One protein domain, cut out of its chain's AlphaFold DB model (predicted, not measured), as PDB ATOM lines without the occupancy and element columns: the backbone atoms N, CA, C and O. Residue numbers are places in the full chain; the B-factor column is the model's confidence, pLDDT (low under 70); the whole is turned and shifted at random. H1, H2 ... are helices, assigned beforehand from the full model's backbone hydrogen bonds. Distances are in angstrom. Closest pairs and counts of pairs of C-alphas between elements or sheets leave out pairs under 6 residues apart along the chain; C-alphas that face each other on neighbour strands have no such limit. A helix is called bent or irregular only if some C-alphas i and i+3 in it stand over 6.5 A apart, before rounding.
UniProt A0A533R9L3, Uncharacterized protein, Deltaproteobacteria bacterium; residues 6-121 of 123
ATOM      1  N   ARG A   6      22.724   5.504  -5.700       95.25
ATOM      2  CA  ARG A   6      23.956   5.804  -4.960       95.25
ATOM      3  C   ARG A   6      24.828   6.818  -5.699       95.25
ATOM      4  O   ARG A   6      25.229   7.808  -5.098       95.25
ATOM      5  N   HIS A   7      25.074   6.614  -6.994       93.31
ATOM      6  CA  HIS A   7      25.872   7.540  -7.805       93.31
ATOM      7  C   HIS A   7      25.258   8.941  -7.853       93.31
ATOM      8  O   HIS A   7      25.949   9.930  -7.630       93.31
ATOM      9  N   LYS A   8      23.939   9.035  -8.066       93.50
ATOM     10  CA  LYS A   8      23.219  10.324  -8.076       93.50
ATOM     11  C   LYS A   8      23.361  11.055  -6.742       93.50
ATOM     12  O   LYS A   8      23.578  12.264  -6.732       93.50
ATOM     13  N   ASN A   9      23.257  10.329  -5.629       95.94
ATOM     14  CA  ASN A   9      23.396  10.895  -4.289       95.94
ATOM     15  C   ASN A   9      24.828  11.368  -4.009       95.94
ATOM     16  O   ASN A   9      24.996  12.455  -3.470       95.94
ATOM     17  N   ILE A  10      25.845  10.612  -4.438       96.50
ATOM     18  CA  ILE A  10      27.251  11.028  -4.331       96.50
ATOM     19  C   ILE A  10      27.494  12.312  -5.129       96.50
ATOM     20  O   ILE A  10      28.036  13.266  -4.584       96.50
ATOM     21  N   VAL A  11      27.040  12.381  -6.386       95.75
ATOM     22  CA  VAL A  11      27.186  13.593  -7.209       95.75
ATOM     23  C   VAL A  11      26.505  14.790  -6.542       95.75
ATOM     24  O   VAL A  11      27.103  15.856  -6.455       95.75
ATOM     25  N   ARG A  12      25.282  14.627  -6.025       96.25
ATOM     26  CA  ARG A  12      24.583  15.700  -5.294       96.25
ATOM     27  C   ARG A  12      25.361  16.160  -4.066       96.25
ATOM     28  O   ARG A  12      25.473  17.362  -3.865       96.25
ATOM     29  N   ALA A  13      25.898  15.228  -3.279       96.69
ATOM     30  CA  ALA A  13      26.703  15.551  -2.106       96.69
ATOM     31  C   ALA A  13      27.965  16.330  -2.497       96.69
ATOM     32  O   ALA A  13      28.214  17.387  -1.933       96.69
ATOM     33  N   ILE A  14      28.694  15.876  -3.525       96.75
ATOM     34  CA  ILE A  14      29.876  16.575  -4.051       96.75
ATOM     35  C   ILE A  14      29.518  18.000  -4.480       96.75
ATOM     36  O   ILE A  14      30.205  18.939  -4.099       96.75
ATOM     37  N   LEU A  15      28.438  18.180  -5.245       96.31
ATOM     38  CA  LEU A  15      28.028  19.505  -5.719       96.31
ATOM     39  C   LEU A  15      27.538  20.415  -4.588       96.31
ATOM     40  O   LEU A  15      27.791  21.616  -4.626       96.31
ATOM     41  N   PHE A  16      26.877  19.856  -3.574       94.56
ATOM     42  CA  PHE A  16      26.476  20.602  -2.383       94.56
ATOM     43  C   PHE A  16      27.696  21.064  -1.580       94.56
ATOM     44  O   PHE A  16      27.802  22.242  -1.248       94.56
ATOM     45  N   THR A  17      28.651  20.166  -1.324       94.88
ATOM     46  CA  THR A  17      29.924  20.511  -0.679       94.88
ATOM     47  C   THR A  17      30.705  21.526  -1.509       94.88
ATOM     48  O   THR A  17      31.287  22.447  -0.941       94.88
ATOM     49  N   ALA A  18      30.672  21.409  -2.839       94.38
ATOM     50  CA  ALA A  18      31.319  22.363  -3.725       94.38
ATOM     51  C   ALA A  18      30.713  23.771  -3.585       94.38
ATOM     52  O   ALA A  18      31.426  24.745  -3.364       94.38
ATOM     53  N   ALA A  19      29.381  23.875  -3.634       92.56
ATOM     54  CA  ALA A  19      28.675  25.141  -3.439       92.56
ATOM     55  C   ALA A  19      28.960  25.756  -2.057       92.56
ATOM     56  O   ALA A  19      29.255  26.946  -1.958       92.56
ATOM     57  N   ALA A  20      28.933  24.942  -0.997       91.38
ATOM     58  CA  ALA A  20      29.260  25.389   0.355       91.38
ATOM     59  C   ALA A  20      30.714  25.882   0.470       91.38
ATOM     60  O   ALA A  20      30.975  26.877   1.143       91.38
ATOM     61  N   GLY A  21      31.653  25.216  -0.209       92.25
ATOM     62  CA  GLY A  21      33.054  25.621  -0.254       92.25
ATOM     63  C   GLY A  21      33.268  26.956  -0.970       92.25
ATOM     64  O   GLY A  21      33.999  27.792  -0.451       92.25
ATOM     65  N   LEU A  22      32.607  27.184  -2.113       90.69
ATOM     66  CA  LEU A  22      32.649  28.483  -2.801       90.69
ATOM     67  C   LEU A  22      32.160  29.598  -1.871       90.69
ATOM     68  O   LEU A  22      32.881  30.564  -1.651       90.69
ATOM     69  N   TYR A  23      31.010  29.404  -1.220       88.94
ATOM     70  CA  TYR A  23      30.481  30.375  -0.263       88.94
ATOM     71  C   TYR A  23      31.436  30.669   0.900       88.94
ATOM     72  O   TYR A  23      31.660  31.826   1.252       88.94
ATOM     73  N   ALA A  24      32.033  29.630   1.488       90.06
ATOM     74  CA  ALA A  24      32.991  29.799   2.577       90.06
ATOM     75  C   ALA A  24      34.222  30.616   2.143       90.06
ATOM     76  O   ALA A  24      34.717  31.435   2.915       90.06
ATOM     77  N   LEU A  25      34.691  30.421   0.906       89.56
ATOM     78  CA  LEU A  25      35.838  31.140   0.348       89.56
ATOM     79  C   LEU A  25      35.522  32.595  -0.037       89.56
ATOM     80  O   LEU A  25      36.434  33.417  -0.084       89.56
ATOM     81  N   GLU A  26      34.257  32.953  -0.274       84.38
ATOM     82  CA  GLU A  26      33.868  34.360  -0.464       84.38
ATOM     83  C   GLU A  26      34.075  35.178   0.824       84.38
ATOM     84  O   GLU A  26      34.487  36.341   0.767       84.38
ATOM     85  N   GLY A  27      33.830  34.565   1.991       79.62
ATOM     86  CA  GLY A  27      34.025  35.187   3.304       79.62
ATOM     87  C   GLY A  27      33.016  36.294   3.639       79.62
ATOM     88  O   GLY A  27      33.302  37.152   4.474       79.62
ATOM     89  N   ILE A  28      31.850  36.304   2.983       72.31
ATOM     90  CA  ILE A  28      30.793  37.312   3.150       72.31
ATOM     91  C   ILE A  28      29.617  36.676   3.906       72.31
ATOM     92  O   ILE A  28      28.978  35.760   3.400       72.31
ATOM     93  N   LEU A  29      29.324  37.166   5.119       65.25
ATOM     94  CA  LEU A  29      28.388  36.535   6.070       65.25
ATOM     95  C   LEU A  29      26.938  36.415   5.555       65.25
ATOM     96  O   LEU A  29      26.202  35.530   5.983       65.25
ATOM     97  N   LEU A  30      26.530  37.322   4.662       66.00
ATOM     98  CA  LEU A  30      25.226  37.355   4.001       66.00
ATOM     99  C   LEU A  30      25.420  37.863   2.569       66.00
ATOM    100  O   LEU A  30      25.403  39.070   2.327       66.00
ATOM    101  N   ASN A  31      25.634  36.946   1.624       69.94
ATOM    102  CA  ASN A  31      25.744  37.288   0.208       69.94
ATOM    103  C   ASN A  31      24.465  36.889  -0.553       69.94
ATOM    104  O   ASN A  31      24.287  35.706  -0.856       69.94
ATOM    105  N   PRO A  32      23.575  37.833  -0.921       71.88
ATOM    106  CA  PRO A  32      22.404  37.516  -1.742       71.88
ATOM    107  C   PRO A  32      22.785  36.994  -3.138       71.88
ATOM    108  O   PRO A  32      21.967  36.357  -3.800       71.88
ATOM    109  N   LEU A  33      24.031  37.206  -3.577       81.06
ATOM    110  CA  LEU A  33      24.561  36.685  -4.833       81.06
ATOM    111  C   LEU A  33      25.059  35.238  -4.727       81.06
ATOM    112  O   LEU A  33      25.498  34.697  -5.730       81.06
ATOM    113  N   ILE A  34      24.944  34.560  -3.583       80.75
ATOM    114  CA  ILE A  34      25.391  33.162  -3.446       80.75
ATOM    115  C   ILE A  34      24.731  32.216  -4.468       80.75
ATOM    116  O   ILE A  34      25.354  31.304  -5.009       80.75
ATOM    117  N   LEU A  35      23.458  32.455  -4.795       85.62
ATOM    118  CA  LEU A  35      22.749  31.683  -5.818       85.62
ATOM    119  C   LEU A  35      23.281  31.988  -7.222       85.62
ATOM    120  O   LEU A  35      23.274  31.120  -8.094       85.62
ATOM    121  N   TRP A  36      23.753  33.217  -7.428       91.19
ATOM    122  CA  TRP A  36      24.380  33.653  -8.666       91.19
ATOM    123  C   TRP A  36      25.770  33.034  -8.830       91.19
ATOM    124  O   TRP A  36      26.086  32.512  -9.897       91.19
ATOM    125  N   THR A  37      26.568  32.983  -7.763       89.50
ATOM    126  CA  THR A  37      27.898  32.361  -7.783       89.50
ATOM    127  C   THR A  37      27.821  30.838  -7.941       89.50
ATOM    128  O   THR A  37      28.682  30.232  -8.578       89.50
ATOM    129  N   ALA A  38      26.713  30.225  -7.507       91.56
ATOM    130  CA  ALA A  38      26.389  28.820  -7.751       91.56
ATOM    131  C   ALA A  38      25.771  28.522  -9.138       91.56
ATOM    132  O   ALA A  38      25.536  27.351  -9.452       91.56
ATOM    133  N   LEU A  39      25.530  29.522  -9.999       94.81
ATOM    134  CA  LEU A  39      24.908  29.329 -11.322       94.81
ATOM    135  C   LEU A  39      25.541  28.200 -12.164       94.81
ATOM    136  O   LEU A  39      24.790  27.369 -12.693       94.81
ATOM    137  N   PRO A  40      26.882  28.089 -12.274       95.75
ATOM    138  CA  PRO A  40      27.493  27.011 -13.045       95.75
ATOM    139  C   PRO A  40      27.143  25.621 -12.491       95.75
ATOM    140  O   PRO A  40      26.912  24.684 -13.257       95.75
ATOM    141  N   ILE A  41      27.014  25.477 -11.168       96.12
ATOM    142  CA  ILE A  41      26.633  24.208 -10.532       96.12
ATOM    143  C   ILE A  41      25.225  23.799 -10.962       96.12
ATOM    144  O   ILE A  41      25.012  22.640 -11.327       96.12
ATOM    145  N   TYR A  42      24.273  24.738 -10.978       96.00
ATOM    146  CA  TYR A  42      22.905  24.454 -11.412       96.00
ATOM    147  C   TYR A  42      22.849  24.005 -12.876       96.00
ATOM    148  O   TYR A  42      22.204  23.000 -13.189       96.00
ATOM    149  N   ILE A  43      23.567  24.696 -13.767       97.00
ATOM    150  CA  ILE A  43      23.612  24.360 -15.197       97.00
ATOM    151  C   ILE A  43      24.254  22.982 -15.407       97.00
ATOM    152  O   ILE A  43      23.668  22.115 -16.068       97.00
ATOM    153  N   GLY A  44      25.410  22.736 -14.795       96.81
ATOM    154  CA  GLY A  44      26.112  21.462 -14.906       96.81
ATOM    155  C   GLY A  44      25.309  20.289 -14.336       96.81
ATOM    156  O   GLY A  44      25.163  19.252 -14.991       96.81
ATOM    157  N   TYR A  45      24.686  20.469 -13.167       97.06
ATOM    158  CA  TYR A  45      23.800  19.461 -12.586       97.06
ATOM    159  C   TYR A  45      22.575  19.192 -13.461       97.06
ATOM    160  O   TYR A  45      22.209  18.033 -13.648       97.06
ATOM    161  N   SER A  46      21.949  20.225 -14.034       96.44
ATOM    162  CA  SER A  46      20.792  20.047 -14.921       96.44
ATOM    163  C   SER A  46      21.143  19.210 -16.158       96.44
ATOM    164  O   SER A  46      20.379  18.321 -16.550       96.44
ATOM    165  N   THR A  47      22.344  19.410 -16.709       95.19
ATOM    166  CA  THR A  47      22.884  18.638 -17.836       95.19
ATOM    167  C   THR A  47      23.100  17.174 -17.450       95.19
ATOM    168  O   THR A  47      22.621  16.274 -18.148       95.19
ATOM    169  N   LEU A  48      23.731  16.914 -16.298       95.88
ATOM    170  CA  LEU A  48      23.902  15.554 -15.777       95.88
ATOM    171  C   LEU A  48      22.561  14.879 -15.475       95.88
ATOM    172  O   LEU A  48      22.335  13.743 -15.889       95.88
ATOM    173  N   ALA A  49      21.640  15.572 -14.812       95.56
ATOM    174  CA  ALA A  49      20.322  15.041 -14.489       95.56
ATOM    175  C   ALA A  49      19.541  14.666 -15.755       95.56
ATOM    176  O   ALA A  49      18.915  13.603 -15.804       95.56
ATOM    177  N   LYS A  50      19.625  15.494 -16.807       95.00
ATOM    178  CA  LYS A  50      19.069  15.176 -18.126       95.00
ATOM    179  C   LYS A  50      19.723  13.926 -18.713       95.00
ATOM    180  O   LYS A  50      18.994  13.049 -19.170       95.00
ATOM    181  N   SER A  51      21.053  13.802 -18.639       94.94
ATOM    182  CA  SER A  51      21.780  12.617 -19.122       94.94
ATOM    183  C   SER A  51      21.316  11.320 -18.453       94.94
ATOM    184  O   SER A  51      21.172  10.300 -19.124       94.94
ATOM    185  N   TRP A  52      20.997  11.365 -17.155       94.31
ATOM    186  CA  TRP A  52      20.519  10.205 -16.405       94.31
ATOM    187  C   TRP A  52      19.106   9.792 -16.797       94.31
ATOM    188  O   TRP A  52      18.801   8.604 -16.770       94.31
ATOM    189  N   ARG A  53      18.243  10.756 -17.141       93.00
ATOM    190  CA  ARG A  53      16.869  10.482 -17.588       93.00
ATOM    191  C   ARG A  53      16.843   9.833 -18.968       93.00
ATOM    192  O   ARG A  53      16.100   8.884 -19.170       93.00
ATOM    193  N   ILE A  54      17.663  10.328 -19.892       93.56
ATOM    194  CA  ILE A  54      17.734   9.811 -21.271       93.56
ATOM    195  C   ILE A  54      18.730   8.651 -21.423       93.56
ATOM    196  O   ILE A  54      18.826   8.051 -22.486       93.56
ATOM    197  N   GLY A  55      19.516   8.361 -20.383       91.06
ATOM    198  CA  GLY A  55      20.500   7.283 -20.370       91.06
ATOM    199  C   GLY A  55      21.676   7.464 -21.339       91.06
ATOM    200  O   GLY A  55      22.269   6.453 -21.715       91.06
ATOM    201  N   SER A  56      22.016   8.698 -21.728       92.31
ATOM    202  CA  SER A  56      23.062   9.009 -22.718       92.31
ATOM    203  C   SER A  56      24.420   9.243 -22.054       92.31
ATOM    204  O   SER A  56      24.574  10.180 -21.266       92.31
ATOM    205  N   ILE A  57      25.412   8.420 -22.411       91.50
ATOM    206  CA  ILE A  57      26.794   8.557 -21.929       91.50
ATOM    207  C   ILE A  57      27.439   9.854 -22.422       91.50
ATOM    208  O   ILE A  57      27.989  10.596 -21.618       91.50
ATOM    209  N   ARG A  58      27.246  10.206 -23.700       92.62
ATOM    210  CA  ARG A  58      27.714  11.469 -24.292       92.62
ATOM    211  C   ARG A  58      27.245  12.683 -23.500       92.62
ATOM    212  O   ARG A  58      28.034  13.552 -23.149       92.62
ATOM    213  N   LYS A  59      25.958  12.723 -23.144       93.56
ATOM    214  CA  LYS A  59      25.386  13.818 -22.341       93.56
ATOM    215  C   LYS A  59      25.920  13.830 -20.908       93.56
ATOM    216  O   LYS A  59      26.003  14.898 -20.307       93.56
ATOM    217  N   ALA A  60      26.280  12.668 -20.365       94.38
ATOM    218  CA  ALA A  60      26.918  12.581 -19.060       94.38
ATOM    219  C   ALA A  60      28.354  13.118 -19.119       94.38
ATOM    220  O   ALA A  60      28.690  13.979 -18.315       94.38
ATOM    221  N   CYS A  61      29.162  12.703 -20.101       94.94
ATOM    222  CA  CYS A  61      30.520  13.217 -20.310       94.94
ATOM    223  C   CYS A  61      30.528  14.728 -20.569       94.94
ATOM    224  O   CYS A  61      31.310  15.446 -19.959       94.94
ATOM    225  N   GLN A  62      29.591  15.226 -21.377       95.81
ATOM    226  CA  GLN A  62      29.336  16.657 -21.558       95.81
ATOM    227  C   GLN A  62      29.047  17.380 -20.229       95.81
ATOM    228  O   GLN A  62      29.638  18.419 -19.941       95.81
ATOM    229  N   GLY A  63      28.156  16.832 -19.395       96.50
ATOM    230  CA  GLY A  63      27.825  17.412 -18.091       96.50
ATOM    231  C   GLY A  63      28.993  17.387 -17.101       96.50
ATOM    232  O   GLY A  63      29.204  18.364 -16.386       96.50
ATOM    233  N   TYR A  64      29.776  16.305 -17.082       96.81
ATOM    234  CA  TYR A  64      30.988  16.211 -16.269       96.81
ATOM    235  C   TYR A  64      32.063  17.185 -16.738       96.81
ATOM    236  O   TYR A  64      32.588  17.924 -15.916       96.81
ATOM    237  N   GLY A  65      32.332  17.248 -18.043       97.38
ATOM    238  CA  GLY A  65      33.288  18.190 -18.618       97.38
ATOM    239  C   GLY A  65      32.922  19.640 -18.304       97.38
ATOM    240  O   GLY A  65      33.783  20.404 -17.868       97.38
ATOM    241  N   PHE A  66      31.636  19.994 -18.427       98.38
ATOM    242  CA  PHE A  66      31.138  21.304 -18.006       98.38
ATOM    243  C   PHE A  66      31.469  21.581 -16.540       98.38
ATOM    244  O   PHE A  66      32.127  22.575 -16.241       98.38
ATOM    245  N   LEU A  67      31.039  20.691 -15.638       97.88
ATOM    246  CA  LEU A  67      31.208  20.870 -14.196       97.88
ATOM    247  C   LEU A  67      32.675  20.969 -13.803       97.88
ATOM    248  O   LEU A  67      33.017  21.844 -13.019       97.88
ATOM    249  N   THR A  68      33.536  20.113 -14.349       97.19
ATOM    250  CA  THR A  68      34.968  20.116 -14.044       97.19
ATOM    251  C   THR A  68      35.601  21.458 -14.389       97.19
ATOM    252  O   THR A  68      36.265  22.050 -13.538       97.19
ATOM    253  N   VAL A  69      35.366  21.978 -15.598       98.00
ATOM    254  CA  VAL A  69      35.975  23.246 -16.025       98.00
ATOM    255  C   VAL A  69      35.354  24.433 -15.294       98.00
ATOM    256  O   VAL A  69      36.081  25.279 -14.772       98.00
ATOM    257  N   SER A  70      34.023  24.488 -15.189       97.81
ATOM    258  CA  SER A  70      33.349  25.613 -14.537       97.81
ATOM    259  C   SER A  70      33.659  25.684 -13.043       97.81
ATOM    260  O   SER A  70      33.893  26.772 -12.519       97.81
ATOM    261  N   LEU A  71      33.683  24.540 -12.344       96.88
ATOM    262  CA  LEU A  71      34.030  24.490 -10.923       96.88
ATOM    263  C   LEU A  71      35.512  24.759 -10.707       96.88
ATOM    264  O   LEU A  71      35.839  25.515  -9.802       96.88
ATOM    265  N   GLY A  72      36.392  24.195 -11.538       97.12
ATOM    266  CA  GLY A  72      37.827  24.453 -11.460       97.12
ATOM    267  C   GLY A  72      38.138  25.946 -11.561       97.12
ATOM    268  O   GLY A  72      38.830  26.489 -10.703       97.12
ATOM    269  N   PHE A  73      37.547  26.629 -12.544       96.62
ATOM    270  CA  PHE A  73      37.684  28.077 -12.688       96.62
ATOM    271  C   PHE A  73      37.064  28.846 -11.514       96.62
ATOM    272  O   PHE A  73      37.686  29.765 -10.982       96.62
ATOM    273  N   SER A  74      35.864  28.450 -11.072       95.69
ATOM    274  CA  SER A  74      35.197  29.086  -9.928       95.69
ATOM    275  C   SER A  74      36.068  29.002  -8.675       95.69
ATOM    276  O   SER A  74      36.327  30.020  -8.043       95.69
ATOM    277  N   TYR A  75      36.588  27.817  -8.350       95.38
ATOM    278  CA  TYR A  75      37.469  27.615  -7.203       95.38
ATOM    279  C   TYR A  75      38.788  28.358  -7.331       95.38
ATOM    280  O   TYR A  75      39.215  28.976  -6.363       95.38
ATOM    281  N   PHE A  76      39.413  28.340  -8.509       95.06
ATOM    282  CA  PHE A  76      40.625  29.114  -8.759       95.06
ATOM    283  C   PHE A  76      40.417  30.592  -8.405       95.06
ATOM    284  O   PHE A  76      41.212  31.167  -7.664       95.06
ATOM    285  N   TYR A  77      39.305  31.178  -8.858       92.50
ATOM    286  CA  TYR A  77      38.986  32.570  -8.564       92.50
ATOM    287  C   TYR A  77      38.702  32.809  -7.072       92.50
ATOM    288  O   TYR A  77      39.184  33.778  -6.490       92.50
ATOM    289  N   HIS A  78      37.957  31.912  -6.427       92.62
ATOM    290  CA  HIS A  78      37.653  32.028  -5.001       92.62
ATOM    291  C   HIS A  78      38.898  31.892  -4.126       92.62
ATOM    292  O   HIS A  78      39.021  32.604  -3.136       92.62
ATOM    293  N   PHE A  79      39.851  31.037  -4.500       94.69
ATOM    294  CA  PHE A  79      41.142  30.974  -3.821       94.69
ATOM    295  C   PHE A  79      41.962  32.245  -4.046       94.69
ATOM    296  O   PHE A  79      42.509  32.773  -3.080       94.69
ATOM    297  N   ALA A  80      41.990  32.778  -5.272       93.38
ATOM    298  CA  ALA A  80      42.646  34.052  -5.560       93.38
ATOM    299  C   ALA A  80      42.068  35.201  -4.723       93.38
ATOM    300  O   ALA A  80      42.816  36.017  -4.188       93.38
ATOM    301  N   TRP A  81      40.745  35.231  -4.555       91.94
ATOM    302  CA  TRP A  81      40.057  36.184  -3.690       91.94
ATOM    303  C   TRP A  81      40.377  35.973  -2.207       91.94
ATOM    304  O   TRP A  81      40.746  36.919  -1.511       91.94
ATOM    305  N   PHE A  82      40.241  34.739  -1.719       92.25
ATOM    306  CA  PHE A  82      40.409  34.402  -0.307       92.25
ATOM    307  C   PHE A  82      41.831  34.690   0.187       92.25
ATOM    308  O   PHE A  82      42.007  35.255   1.264       92.25
ATOM    309  N   PHE A  83      42.838  34.342  -0.618       94.00
ATOM    310  CA  PHE A  83      44.250  34.577  -0.316       94.00
ATOM    311  C   PHE A  83      44.779  35.928  -0.817       94.00
ATOM    312  O   PHE A  83      45.970  36.192  -0.672       94.00
ATOM    313  N   ASP A  84      43.924  36.762  -1.414       92.31
ATOM    314  CA  ASP A  84      44.283  38.068  -1.981       92.31
ATOM    315  C   ASP A  84      45.483  38.012  -2.953       92.31
ATOM    316  O   ASP A  84      46.393  38.844  -2.922       92.31
ATOM    317  N   TRP A  85      45.510  37.003  -3.834       94.12
ATOM    318  CA  TRP A  85      46.593  36.817  -4.804       94.12
ATOM    319  C   TRP A  85      46.753  38.060  -5.676       94.12
ATOM    320  O   TRP A  85      45.818  38.467  -6.362       94.12
ATOM    321  N   GLY A  86      47.934  38.680  -5.647       88.94
ATOM    322  CA  GLY A  86      48.209  39.888  -6.428       88.94
ATOM    323  C   GLY A  86      47.296  41.077  -6.103       88.94
ATOM    324  O   GLY A  86      47.112  41.932  -6.964       88.94
ATOM    325  N   GLY A  87      46.696  41.130  -4.906       88.69
ATOM    326  CA  GLY A  87      45.746  42.185  -4.543       88.69
ATOM    327  C   GLY A  87      44.363  42.005  -5.179       88.69
ATOM    328  O   GLY A  87      43.650  42.984  -5.381       88.69
ATOM    329  N   THR A  88      43.961  40.781  -5.538       88.19
ATOM    330  CA  THR A  88      42.648  40.511  -6.161       88.19
ATOM    331  C   THR A  88      41.472  41.019  -5.316       88.19
ATOM    332  O   THR A  88      40.452  41.426  -5.868       88.19
ATOM    333  N   LYS A  89      41.600  41.035  -3.985       88.06
ATOM    334  CA  LYS A  89      40.599  41.561  -3.053       88.06
ATOM    335  C   LYS A  89      40.854  43.026  -2.705       88.06
ATOM    336  O   LYS A  89      39.899  43.804  -2.672       88.06
ATOM    337  N   THR A  90      42.105  43.416  -2.451       90.50
ATOM    338  CA  THR A  90      42.444  44.733  -1.866       90.50
ATOM    339  C   THR A  90      43.016  45.762  -2.845       90.50
ATOM    340  O   THR A  90      43.045  46.951  -2.537       90.50
ATOM    341  N   GLY A  91      43.437  45.344  -4.035       85.19
ATOM    342  CA  GLY A  91      44.157  46.173  -5.005       85.19
ATOM    343  C   GLY A  91      43.293  47.168  -5.785       85.19
ATOM    344  O   GLY A  91      43.833  48.054  -6.442       85.19
ATOM    345  N   CYS A  92      41.963  47.059  -5.721       82.88
ATOM    346  CA  CYS A  92      41.045  48.010  -6.346       82.88
ATOM    347  C   CYS A  92      39.732  48.114  -5.558       82.88
ATOM    348  O   CYS A  92      39.198  47.106  -5.101       82.88
ATOM    349  N   SER A  93      39.163  49.319  -5.460       80.31
ATOM    350  CA  SER A  93      37.879  49.573  -4.783       80.31
ATOM    351  C   SER A  93      36.675  48.908  -5.463       80.31
ATOM    352  O   SER A  93      35.621  48.771  -4.846       80.31
ATOM    353  N   THR A  94      36.820  48.466  -6.714       82.38
ATOM    354  CA  THR A  94      35.781  47.762  -7.481       82.38
ATOM    355  C   THR A  94      36.011  46.255  -7.581       82.38
ATOM    356  O   THR A  94      35.291  45.579  -8.315       82.38
ATOM    357  N   SER A  95      36.970  45.699  -6.832       82.25
ATOM    358  CA  SER A  95      37.338  44.278  -6.886       82.25
ATOM    359  C   SER A  95      36.144  43.337  -6.695       82.25
ATOM    360  O   SER A  95      36.014  42.355  -7.417       82.25
ATOM    361  N   ALA A  96      35.207  43.673  -5.804       81.19
ATOM    362  CA  ALA A  96      34.018  42.865  -5.533       81.19
ATOM    363  C   ALA A  96      33.028  42.761  -6.718       81.19
ATOM    364  O   ALA A  96      32.244  41.814  -6.768       81.19
ATOM    365  N   ILE A  97      33.074  43.673  -7.704       85.25
ATOM    366  CA  ILE A  97      32.208  43.616  -8.904       85.25
ATOM    367  C   ILE A  97      32.460  42.339  -9.708       85.25
ATOM    368  O   ILE A  97      31.570  41.849 -10.407       85.25
ATOM    369  N   ILE A  98      33.644  41.745  -9.576       84.06
ATOM    370  CA  ILE A  98      33.961  40.485 -10.237       84.06
ATOM    371  C   ILE A  98      32.999  39.355  -9.857       84.06
ATOM    372  O   ILE A  98      32.760  38.480 -10.682       84.06
ATOM    373  N   PHE A  99      32.361  39.399  -8.678       84.88
ATOM    374  CA  PHE A  99      31.375  38.395  -8.276       84.88
ATOM    375  C   PHE A  99      30.096  38.412  -9.120       84.88
ATOM    376  O   PHE A  99      29.378  37.417  -9.183       84.88
ATOM    377  N   ILE A 100      29.846  39.511  -9.836       88.69
ATOM    378  CA  ILE A 100      28.764  39.621 -10.819       88.69
ATOM    379  C   ILE A 100      29.169  38.949 -12.136       88.69
ATOM    380  O   ILE A 100      28.362  38.252 -12.746       88.69
ATOM    381  N   TRP A 101      30.418  39.114 -12.573       90.44
ATOM    382  CA  TRP A 101      30.865  38.666 -13.898       90.44
ATOM    383  C   TRP A 101      31.466  37.262 -13.914       90.44
ATOM    384  O   TRP A 101      31.309  36.544 -14.903       90.44
ATOM    385  N   PHE A 102      32.124  36.826 -12.837       91.00
ATOM    386  CA  PHE A 102      32.800  35.530 -12.824       91.00
ATOM    387  C   PHE A 102      31.863  34.348 -13.111       91.00
ATOM    388  O   PHE A 102      32.319  33.446 -13.815       91.00
ATOM    389  N   PRO A 103      30.585  34.302 -12.664       93.50
ATOM    390  CA  PRO A 103      29.734  33.152 -12.960       93.50
ATOM    391  C   PRO A 103      29.475  33.033 -14.459       93.50
ATOM    392  O   PRO A 103      29.412  31.925 -14.985       93.50
ATOM    393  N   ILE A 104      29.414  34.164 -15.170       95.62
ATOM    394  CA  ILE A 104      29.293  34.200 -16.630       95.62
ATOM    395  C   ILE A 104      30.551  33.598 -17.263       95.62
ATOM    396  O   ILE A 104      30.441  32.705 -18.102       95.62
ATOM    397  N   TYR A 105      31.744  34.010 -16.823       95.38
ATOM    398  CA  TYR A 105      33.001  33.428 -17.309       95.38
ATOM    399  C   TYR A 105      33.113  31.931 -16.992       95.38
ATOM    400  O   TYR A 105      33.503  31.150 -17.859       95.38
ATOM    401  N   ALA A 106      32.699  31.507 -15.797       97.06
ATOM    402  CA  ALA A 106      32.672  30.105 -15.396       97.06
ATOM    403  C   ALA A 106      31.723  29.275 -16.272       97.06
ATOM    404  O   ALA A 106      32.058  28.148 -16.634       97.06
ATOM    405  N   VAL A 107      30.563  29.824 -16.654       97.88
ATOM    406  CA  VAL A 107      29.631  29.175 -17.587       97.88
ATOM    407  C   VAL A 107      30.220  29.089 -18.995       97.88
ATOM    408  O   VAL A 107      30.146  28.025 -19.607       97.88
ATOM    409  N   ILE A 108      30.832  30.165 -19.502       97.50
ATOM    410  CA  ILE A 108      31.467  30.182 -20.830       97.50
ATOM    411  C   ILE A 108      32.586  29.133 -20.900       97.50
ATOM    412  O   ILE A 108      32.602  28.308 -21.813       97.50
ATOM    413  N   LEU A 109      33.478  29.106 -19.905       97.38
ATOM    414  CA  LEU A 109      34.548  28.110 -19.817       97.38
ATOM    415  C   LEU A 109      33.996  26.696 -19.607       97.38
ATOM    416  O   LEU A 109      34.465  25.750 -20.238       97.38
ATOM    417  N   GLY A 110      32.945  26.542 -18.800       97.81
ATOM    418  CA  GLY A 110      32.197  25.290 -18.692       97.81
ATOM    419  C   GLY A 110      31.683  24.808 -20.052       97.81
ATOM    420  O   GLY A 110      31.746  23.619 -20.350       97.81
ATOM    421  N   GLY A 111      31.251  25.721 -20.925       97.50
ATOM    422  CA  GLY A 111      30.891  25.419 -22.311       97.50
ATOM    423  C   GLY A 111      32.029  24.756 -23.091       97.50
ATOM    424  O   GLY A 111      31.793  23.782 -23.803       97.50
ATOM    425  N   ILE A 112      33.275  25.196 -22.897       96.88
ATOM    426  CA  ILE A 112      34.452  24.545 -23.494       96.88
ATOM    427  C   ILE A 112      34.600  23.119 -22.949       96.88
ATOM    428  O   ILE A 112      34.738  22.176 -23.725       96.88
ATOM    429  N   GLY A 113      34.491  22.932 -21.630       97.31
ATOM    430  CA  GLY A 113      34.524  21.603 -21.009       97.31
ATOM    431  C   GLY A 113      33.418  20.670 -21.510       97.31
ATOM    432  O   GLY A 113      33.647  19.484 -21.740       97.31
ATOM    433  N   TYR A 114      32.225  21.211 -21.751       97.12
ATOM    434  CA  TYR A 114      31.113  20.488 -22.363       97.12
ATOM    435  C   TYR A 114      31.450  20.024 -23.788       97.12
ATOM    436  O   TYR A 114      31.176  18.877 -24.149       97.12
ATOM    437  N   LEU A 115      32.051  20.893 -24.606       96.19
ATOM    438  CA  LEU A 115      32.477  20.545 -25.965       96.19
ATOM    439  C   LEU A 115      33.549  19.452 -25.941       96.19
ATOM    440  O   LEU A 115      33.394  18.451 -26.635       96.19
ATOM    441  N   VAL A 116      34.558  19.567 -25.073       94.25
ATOM    442  CA  VAL A 116      35.579  18.521 -24.872       94.25
ATOM    443  C   VAL A 116      34.933  17.191 -24.479       94.25
ATOM    444  O   VAL A 116      35.228  16.158 -25.074       94.25
ATOM    445  N   GLY A 117      33.979  17.211 -23.543       91.88
ATOM    446  CA  GLY A 117      33.228  16.018 -23.147       91.88
ATOM    447  C   GLY A 117      32.394  15.396 -24.274       91.88
ATOM    448  O   GLY A 117      32.021  14.231 -24.170       91.88
ATOM    449  N   SER A 118      32.109  16.144 -25.346       90.00
ATOM    450  CA  SER A 118      31.451  15.619 -26.548       90.00
ATOM    451  C   SER A 118      32.419  14.790 -27.387       90.00
ATOM    452  O   SER A 118      32.064  13.676 -27.759       90.00
ATOM    453  N   VAL A 119      33.631  15.315 -27.600       90.00
ATOM    454  CA  VAL A 119      34.691  14.704 -28.422       90.00
ATOM    455  C   VAL A 119      35.134  13.356 -27.858       90.00
ATOM    456  O   VAL A 119      35.356  12.414 -28.605       90.00
ATOM    457  N   VAL A 120      35.199  13.227 -26.529       83.00
ATOM    458  CA  VAL A 120      35.596  11.979 -25.842       83.00
ATOM    459  C   VAL A 120      34.631  10.813 -26.109       83.00
ATOM    460  O   VAL A 120      34.957   9.664 -25.839       83.00
ATOM    461  N   THR A 121      33.429  11.091 -26.611       77.25
ATOM    462  CA  THR A 121      32.363  10.094 -26.799       77.25
ATOM    463  C   THR A 121      31.858  10.015 -28.236       77.25
ATOM    464  O   THR A 121      30.751   9.532 -28.450       77.25
TER     465      THR A 121
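What this domain is: This is residues 6 to 121 of the 123 residues of an uncharacterized protein of Deltaproteobacteria bacterium (UniProt A0A533R9L3). Four long helices, H1, H3, H4 and H5, stand side by side in an elongated up-and-down bundle, with H4 and H5 packed most closely, H1 and H5 on opposite sides and H3 and H4 between them. The short helix H2 leads into H3, and the loop of residues 83 to 94 lies at one end of the bundle. The printed part has 116 residues with five named helices, in the order H1 to H5, and no named strand; its class is all helix. It is compact, with a radius of gyration of the C-alphas of 15.1 A, and spans 48 by 27 by 19 A.

How they stand to each other: H1, residues 6 to 26, is close to but not clearly touching H3, residues 39 to 54; their closest C-alphas, of Leu 15 and Ile 41, are 6.9 A apart, and they run opposite ways at a shallow tilt of 6 degrees. With residues 18 to 26 alone, H1 touches residues 71 to 82 of H4, residues 57 to 82, the same way at a shallow tilt of 22 degrees; the closest C-alphas, of Leu 25 and Phe 82, are 5.7 A apart. H2, residues 34 to 37, touches residues 99 to 103 of H5, residues 95 to 119, with the C-alphas of Thr 37 and Pro 103 closest at 5.5 A. H3 and H4 form a helical hairpin at a shallow tilt of 16 degrees, closest at the C-alphas of Leu 48 and Gly 63, 4.9 A. H4 and H5 form another at 27 degrees, closest at the C-alphas of Phe 66 and Gly 110, 4.2 A. Residues 39 to 40 of H3 touch residues 103 to 110 of H5, with the C-alphas of Pro 40 and Val 107 closest at 5.5 A. H1 and H5 are apart. Every O i to N i+4 pair is within hydrogen-bond range in H1, H3 and H4, against 16 of 21 in H5; H2 is too short for such a pair.

Where its parts are: H1 begins at C-alpha 6, (23.956, 5.804, -4.960), and measures 30.6 A. H3 measures 23.1 A and H4 36.3 A, from C-alpha 57 at (26.794, 8.557, -21.929). H5 measures 36.7 A and ends at C-alpha 119, (34.691, 14.704, -28.422). It has a kink of 45 degrees near residue 102 and is irregular, but only just: C-alphas 100 and 103 are 6.9 A apart.

The domain as a whole: The C-alphas farthest apart, of Gly 55 and Ser 93, are 48.3 A apart. The printed part has no cut. The link from H4 to H5, with 12 residues, is long. The mean pLDDT of the printed part is 91.5, and residues 29 to 31 are under 70.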